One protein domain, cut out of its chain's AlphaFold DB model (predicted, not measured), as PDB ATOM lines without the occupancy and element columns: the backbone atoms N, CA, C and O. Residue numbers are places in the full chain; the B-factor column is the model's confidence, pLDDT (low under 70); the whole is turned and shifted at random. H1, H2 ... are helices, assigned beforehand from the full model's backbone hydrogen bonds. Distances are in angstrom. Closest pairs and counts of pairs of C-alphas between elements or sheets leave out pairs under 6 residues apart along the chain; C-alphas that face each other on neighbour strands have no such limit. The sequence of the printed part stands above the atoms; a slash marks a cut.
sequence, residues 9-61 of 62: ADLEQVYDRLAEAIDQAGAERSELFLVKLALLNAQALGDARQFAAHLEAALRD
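This is residues 9 to 61 of the 62 residues of the protein "DUF2783 domain-containing protein" of Ramlibacter rhizophilus (UniProt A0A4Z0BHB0). Three helices follow one another in an open zigzag: H1 and H2 make a V that meets at the end of H1 and the start of H2, and H3 folds back from the other end of H2 at a second corner. H2 is the middle piece, H1 and H3 go off from its two ends without meeting, and residues 9 to 17 of H1 and 56 to 61, of which 56 to 60 belong to H3, stick out. The printed part has 53 residues with three named helices, in the order H1, H2, H3, and no named strand; its class is all helix. It is only just loose, close to compact, with a radius of gyration of the C-alphas of 12.2 A, and the C-alphas span 31 by 28 by 23 A.

H1, residues 9 to 25, touches H2, residues 30 to 45, with its residues 22 to 25 alone, and H2 touches it with residues 30 to 34 alone. Their closest C-alphas are those of Ile 22 and Ser 30, 5.4 A apart. The two form a helical hairpin, running opposite ways at a steep tilt of 43 degrees. H2 and H3, residues 48 to 60, only just touch, with 3 pairs of C-alphas within 8 A, and they touch only at the corner by their link. H2 touches H3 with residues 42 to 45 alone, H3 touches H2 with residues 48 to 51 alone, and their closest C-alphas are those of Ala 42 and Phe 51, 5.9 A apart. H2 and H3 run opposite ways at a steep tilt of 41 degrees. H1 and H3 are apart. In H1, H2 and H3 every backbone O i to N i+4 pair is within hydrogen-bond range.

H1 begins at C-alpha 9, at (132.200, 157.615, 111.976), and is 24.4 A long from first to last C-alpha, Ala 9 to Ala 25. H2 is 22.1 A long, from Ser 30, with its C-alpha at (121.163, 174.613, 125.807), to Leu 45. H3 is 18.7 A long, from Ala 48 to Arg 60, where its last C-alpha stands at (141.085, 170.331, 129.937).

The C-alphas of Gln 24 and Arg 49 are the two farthest apart, at 30.6 A, while those of Ala 9 and Asp 61, the first and last printed, are 20.6 A apart. The links H1 to H2, of 4 residues, and H2 to H3, of 2 residues, are both tight. Residues 9 to 17, 44 to 49 and 56 to 61 stand free. The printed part has no cut. The mean pLDDT of the printed part is 96.8, and no printed residue is under 70.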
ATOM      1  N   ALA A   9     133.451 157.301 112.666       95.19
ATOM      2  CA  ALA A   9     132.200 157.615 111.976       95.19
ATOM      3  C   ALA A   9     130.989 157.628 112.929       95.19
ATOM      4  O   ALA A   9     130.041 158.386 112.729       95.19
ATOM      5  N   ASP A  10     130.998 156.799 113.976       94.50
ATOM      6  CA  ASP A  10     129.950 156.845 114.999       94.50
ATOM      7  C   ASP A  10     130.071 158.108 115.861       94.50
ATOM      8  O   ASP A  10     129.059 158.708 116.211       94.50
ATOM      9  N   LEU A  11     131.298 158.534 116.184       94.94
ATOM     10  CA  LEU A  11     131.543 159.767 116.937       94.94
ATOM     11  C   LEU A  11     131.108 161.012 116.154       94.94
ATOM     12  O   LEU A  11     130.476 161.887 116.739       94.94
ATOM     13  N   GLU A  12     131.381 161.067 114.850       97.25
ATOM     14  CA  GLU A  12     130.927 162.148 113.962       97.25
ATOM     15  C   GLU A  12     129.391 162.228 113.931       97.25
ATOM     16  O   GLU A  12     128.819 163.283 114.190       97.25
ATOM     17  N   GLN A  13     128.702 161.094 113.760       97.44
ATOM     18  CA  GLN A  13     127.233 161.057 113.807       97.44
ATOM     19  C   GLN A  13     126.661 161.472 115.169       97.44
ATOM     20  O   GLN A  13     125.592 162.084 115.239       97.44
ATOM     21  N   VAL A  14     127.329 161.109 116.269       96.12
ATOM     22  CA  VAL A  14     126.934 161.555 117.612       96.12
ATOM     23  C   VAL A  14     127.112 163.066 117.737       96.12
ATOM     24  O   VAL A  14     126.210 163.724 118.250       96.12
ATOM     25  N   TYR A  15     128.224 163.616 117.249       95.81
ATOM     26  CA  TYR A  15     128.485 165.053 117.265       95.81
ATOM     27  C   TYR A  15     127.431 165.838 116.474       95.81
ATOM     28  O   TYR A  15     126.841 166.768 117.023       95.81
ATOM     29  N   ASP A  16     127.119 165.418 115.246       98.12
ATOM     30  CA  ASP A  16     126.115 166.083 114.405       98.12
ATOM     31  C   ASP A  16     124.742 166.116 115.090       98.12
ATOM     32  O   ASP A  16     124.097 167.162 115.185       98.12
ATOM     33  N   ARG A  17     124.321 164.990 115.681       98.00
ATOM     34  CA  ARG A  17     123.059 164.917 116.436       98.00
ATOM     35  C   ARG A  17     123.057 165.793 117.683       98.00
ATOM     36  O   ARG A  17     122.007 166.311 118.059       98.00
ATOM     37  N   LEU A  18     124.198 165.926 118.363       97.81
ATOM     38  CA  LEU A  18     124.322 166.819 119.512       97.81
ATOM     39  C   LEU A  18     124.184 168.279 119.080       97.81
ATOM     40  O   LEU A  18     123.453 169.015 119.739       97.81
ATOM     41  N   ALA A  19     124.822 168.677 117.977       97.75
ATOM     42  CA  ALA A  19     124.714 170.027 117.432       97.75
ATOM     43  C   ALA A  19     123.257 170.378 117.088       97.75
ATOM     44  O   ALA A  19     122.727 171.365 117.600       97.75
ATOM     45  N   GLU A  20     122.564 169.511 116.340       98.25
ATOM     46  CA  GLU A  20     121.143 169.694 116.004       98.25
ATOM     47  C   GLU A  20     120.249 169.802 117.252       98.25
ATOM     48  O   GLU A  20     119.335 170.629 117.315       98.25
ATOM     49  N   ALA A  21     120.507 168.980 118.275       98.00
ATOM     50  CA  ALA A  21     119.730 168.999 119.511       98.00
ATOM     51  C   ALA A  21     119.986 170.258 120.359       98.00
ATOM     52  O   ALA A  21     119.057 170.772 120.986       98.00
ATOM     53  N   ILE A  22     121.222 170.768 120.376       98.12
ATOM     54  CA  ILE A  22     121.574 172.032 121.038       98.12
ATOM     55  C   ILE A  22     120.868 173.200 120.344       98.12
ATOM     56  O   ILE A  22     120.246 174.020 121.026       98.12
ATOM     57  N   ASP A  23     120.890 173.235 119.010       97.88
ATOM     58  CA  ASP A  23     120.186 174.249 118.220       97.88
ATOM     59  C   ASP A  23     118.676 174.213 118.488       97.88
ATOM     60  O   ASP A  23     118.047 175.254 118.691       97.88
ATOM     61  N   GLN A  24     118.094 173.013 118.577       97.75
ATOM     62  CA  GLN A  24     116.681 172.835 118.908       97.75
ATOM     63  C   GLN A  24     116.339 173.277 120.340       97.75
ATOM     64  O   GLN A  24     115.254 173.815 120.573       97.75
ATOM     65  N   ALA A  25     117.227 173.037 121.309       97.62
ATOM     66  CA  ALA A  25     117.037 173.502 122.682       97.62
ATOM     67  C   ALA A  25     117.060 175.038 122.764       97.62
ATOM     68  O   ALA A  25     116.314 175.622 123.556       97.62
ATOM     69  N   GLY A  26     117.874 175.680 121.922       96.69
ATOM     70  CA  GLY A  26     118.035 177.127 121.857       96.69
ATOM     71  C   GLY A  26     118.908 177.686 122.984       96.69
ATOM     72  O   GLY A  26     119.124 177.052 124.017       96.69
ATOM     73  N   ALA A  27     119.399 178.914 122.795       94.44
ATOM     74  CA  ALA A  27     120.407 179.533 123.664       94.44
ATOM     75  C   ALA A  27     120.003 179.632 125.147       94.44
ATOM     76  O   ALA A  27     120.854 179.526 126.021       94.44
ATOM     77  N   GLU A  28     118.713 179.795 125.450       95.81
ATOM     78  CA  GLU A  28     118.229 179.899 126.836       95.81
ATOM     79  C   GLU A  28     118.193 178.555 127.577       95.81
ATOM     80  O   GLU A  28     118.106 178.525 128.805       95.81
ATOM     81  N   ARG A  29     118.189 177.429 126.850       96.56
ATOM     82  CA  ARG A  29     117.997 176.090 127.433       96.56
ATOM     83  C   ARG A  29     119.104 175.106 127.085       96.56
ATOM     84  O   ARG A  29     119.075 173.998 127.620       96.56
ATOM     85  N   SER A  30     120.059 175.476 126.237       97.19
ATOM     86  CA  SER A  30     121.163 174.613 125.807       97.19
ATOM     87  C   SER A  30     121.971 174.088 126.995       97.19
ATOM     88  O   SER A  30     122.181 172.883 127.097       97.19
ATOM     89  N   GLU A  31     122.324 174.941 127.960       97.25
ATOM     90  CA  GLU A  31     123.035 174.524 129.178       97.25
ATOM     91  C   GLU A  31     122.216 173.524 130.010       97.25
ATOM     92  O   GLU A  31     122.715 172.463 130.391       97.25
ATOM     93  N   LEU A  32     120.929 173.809 130.240       98.12
ATOM     94  CA  LEU A  32     120.033 172.913 130.980       98.12
ATOM     95  C   LEU A  32     119.871 171.561 130.269       98.12
ATOM     96  O   LEU A  32     119.847 170.510 130.917       98.12
ATOM     97  N   PHE A  33     119.761 171.578 128.942       98.19
ATOM     98  CA  PHE A  33     119.710 170.381 128.109       98.19
ATOM     99  C   PHE A  33     120.993 169.553 128.241       98.19
ATOM    100  O   PHE A  33     120.907 168.355 128.519       98.19
ATOM    101  N   LEU A  34     122.164 170.182 128.114       97.38
ATOM    102  CA  LEU A  34     123.462 169.515 128.206       97.38
ATOM    103  C   LEU A  34     123.690 168.898 129.587       97.38
ATOM    104  O   LEU A  34     124.092 167.739 129.678       97.38
ATOM    105  N   VAL A  35     123.345 169.611 130.665       97.88
ATOM    106  CA  VAL A  35     123.403 169.064 132.031       97.88
ATOM    107  C   VAL A  35     122.476 167.857 132.171       97.88
ATOM    108  O   VAL A  35     122.888 166.815 132.683       97.88
ATOM    109  N   LYS A  36     121.233 167.947 131.679       98.19
ATOM    110  CA  LYS A  36     120.285 166.825 131.726       98.19
ATOM    111  C   LYS A  36     120.798 165.615 130.941       98.19
ATOM    112  O   LYS A  36     120.710 164.492 131.434       98.19
ATOM    113  N   LEU A  37     121.340 165.828 129.744       98.19
ATOM    114  CA  LEU A  37     121.932 164.773 128.928       98.19
ATOM    115  C   LEU A  37     123.126 164.124 129.640       98.19
ATOM    116  O   LEU A  37     123.225 162.898 129.680       98.19
ATOM    117  N   ALA A  38     124.004 164.923 130.242       97.56
ATOM    118  CA  ALA A  38     125.156 164.425 130.981       97.56
ATOM    119  C   ALA A  38     124.732 163.568 132.189       97.56
ATOM    120  O   ALA A  38     125.279 162.486 132.391       97.56
ATOM    121  N   LEU A  39     123.693 163.977 132.930       98.12
ATOM    122  CA  LEU A  39     123.127 163.192 134.037       98.12
ATOM    123  C   LEU A  39     122.519 161.861 133.574       98.12
ATOM    124  O   LEU A  39     122.732 160.832 134.216       98.12
ATOM    125  N   LEU A  40     121.793 161.853 132.449       98.31
ATOM    126  CA  LEU A  40     121.257 160.616 131.865       98.31
ATOM    127  C   LEU A  40     122.384 159.649 131.473       98.31
ATOM    128  O   LEU A  40     122.289 158.453 131.747       98.31
ATOM    129  N   ASN A  41     123.472 160.166 130.896       96.94
ATOM    130  CA  ASN A  41     124.649 159.365 130.562       96.94
ATOM    131  C   ASN A  41     125.393 158.873 131.810       96.94
ATOM    132  O   ASN A  41     125.804 157.718 131.838       96.94
ATOM    133  N   ALA A  42     125.520 159.685 132.864       97.31
ATOM    134  CA  ALA A  42     126.093 159.249 134.140       97.31
ATOM    135  C   ALA A  42     125.290 158.085 134.747       97.31
ATOM    136  O   ALA A  42     125.863 157.098 135.210       97.31
ATOM    137  N   GLN A  43     123.956 158.170 134.687       97.69
ATOM    138  CA  GLN A  43     123.070 157.108 135.154       97.69
ATOM    139  C   GLN A  43     123.192 155.835 134.307       97.69
ATOM    140  O   GLN A  43     123.214 154.741 134.873       97.69
ATOM    141  N   ALA A  44     123.289 155.965 132.980       96.75
ATOM    142  CA  ALA A  44     123.498 154.838 132.068       96.75
ATOM    143  C   ALA A  44     124.887 154.196 132.235       96.75
ATOM    144  O   ALA A  44     125.022 152.979 132.122       96.75
ATOM    145  N   LEU A  45     125.907 155.004 132.538       96.06
ATOM    146  CA  LEU A  45     127.265 154.543 132.809       96.06
ATOM    147  C   LEU A  45     127.345 153.745 134.116       96.06
ATOM    148  O   LEU A  45     128.130 152.803 134.210       96.06
ATOM    149  N   GLY A  46     126.551 154.133 135.121       97.19
ATOM    150  CA  GLY A  46     126.497 153.468 136.426       97.19
ATOM    151  C   GLY A  46     127.758 153.644 137.282       97.19
ATOM    152  O   GLY A  46     127.888 152.983 138.309       97.19
ATOM    153  N   ASP A  47     128.682 154.525 136.881       97.19
ATOM    154  CA  ASP A  47     129.955 154.776 137.562       97.19
ATOM    155  C   ASP A  47     130.236 156.283 137.666       97.19
ATOM    156  O   ASP A  47     130.671 156.941 136.717       97.19
ATOM    157  N   ALA A  48     130.009 156.828 138.863       96.00
ATOM    158  CA  ALA A  48     130.217 158.244 139.146       96.00
ATOM    159  C   ALA A  48     131.696 158.670 139.084       96.00
ATOM    160  O   ALA A  48     131.981 159.814 138.736       96.00
ATOM    161  N   ARG A  49     132.650 157.778 139.396       97.25
ATOM    162  CA  ARG A  49     134.086 158.113 139.352       97.25
ATOM    163  C   ARG A  49     134.559 158.223 137.914       97.25
ATOM    164  O   ARG A  49     135.299 159.143 137.578       97.25
ATOM    165  N   GLN A  50     134.109 157.301 137.068       96.75
ATOM    166  CA  GLN A  50     134.418 157.346 135.648       96.75
ATOM    167  C   GLN A  50     133.782 158.562 134.969       96.75
ATOM    168  O   GLN A  50     134.454 159.240 134.196       96.75
ATOM    169  N   PHE A  51     132.533 158.896 135.310       97.56
ATOM    170  CA  PHE A  51     131.909 160.128 134.833       97.56
ATOM    171  C   PHE A  51     132.692 161.379 135.266       97.56
ATOM    172  O   PHE A  51     132.967 162.240 134.434       97.56
ATOM    173  N   ALA A  52     133.127 161.458 136.531       97.25
ATOM    174  CA  ALA A  52     133.957 162.567 137.011       97.25
ATOM    175  C   ALA A  52     135.289 162.669 136.245       97.25
ATOM    176  O   ALA A  52     135.710 163.762 135.880       97.25
ATOM    177  N   ALA A  53     135.924 161.538 135.927       97.56
ATOM    178  CA  ALA A  53     137.134 161.530 135.108       97.56
ATOM    179  C   ALA A  53     136.887 162.056 133.681       97.56
ATOM    180  O   ALA A  53     137.736 162.768 133.144       97.56
ATOM    181  N   HIS A  54     135.736 161.740 133.074       95.94
ATOM    182  CA  HIS A  54     135.338 162.292 131.775       95.94
ATOM    183  C   HIS A  54     135.068 163.795 131.840       95.94
ATOM    184  O   HIS A  54     135.499 164.516 130.946       95.94
ATOM    185  N   LEU A  55     134.420 164.271 132.908       96.31
ATOM    186  CA  LEU A  55     134.174 165.697 133.123       96.31
ATOM    187  C   LEU A  55     135.488 166.485 133.192       96.31
ATOM    188  O   LEU A  55     135.671 167.455 132.465       96.31
ATOM    189  N   GLU A  56     136.434 166.021 134.010       97.62
ATOM    190  CA  GLU A  56     137.760 166.633 134.128       97.62
ATOM    191  C   GLU A  56     138.553 166.575 132.816       97.62
ATOM    192  O   GLU A  56     139.328 167.479 132.517       97.62
ATOM    193  N   ALA A  57     138.399 165.503 132.031       96.38
ATOM    194  CA  ALA A  57     139.022 165.406 130.715       96.38
ATOM    195  C   ALA A  57     138.444 166.428 129.733       96.38
ATOM    196  O   ALA A  57     139.224 167.112 129.079       96.38
ATOM    197  N   ALA A  58     137.118 166.574 129.689       94.44
ATOM    198  CA  ALA A  58     136.456 167.560 128.845       94.44
ATOM    199  C   ALA A  58     136.885 168.989 129.206       94.44
ATOM    200  O   ALA A  58     137.242 169.746 128.318       94.44
ATOM    201  N   LEU A  59     136.951 169.335 130.499       95.19
ATOM    202  CA  LEU A  59     137.373 170.670 130.956       95.19
ATOM    203  C   LEU A  59     138.802 171.053 130.545       95.19
ATOM    204  O   LEU A  59     139.102 172.239 130.431       95.19
ATOM    205  N   ARG A  60     139.698 170.077 130.360       95.75
ATOM    206  CA  ARG A  60     141.085 170.331 129.937       95.75
ATOM    207  C   ARG A  60     141.236 170.563 128.434       95.75
ATOM    208  O   ARG A  60     142.282 171.065 128.039       95.75
ATOM    209  N   ASP A  61     140.246 170.163 127.644       89.31
ATOM    210  CA  ASP A  61     140.271 170.156 126.173       89.31
ATOM    211  C   ASP A  61     139.182 171.073 125.581       89.31
ATOM    212  O   ASP A  61     138.714 170.856 124.465       89.31
TER     213      ASP A  61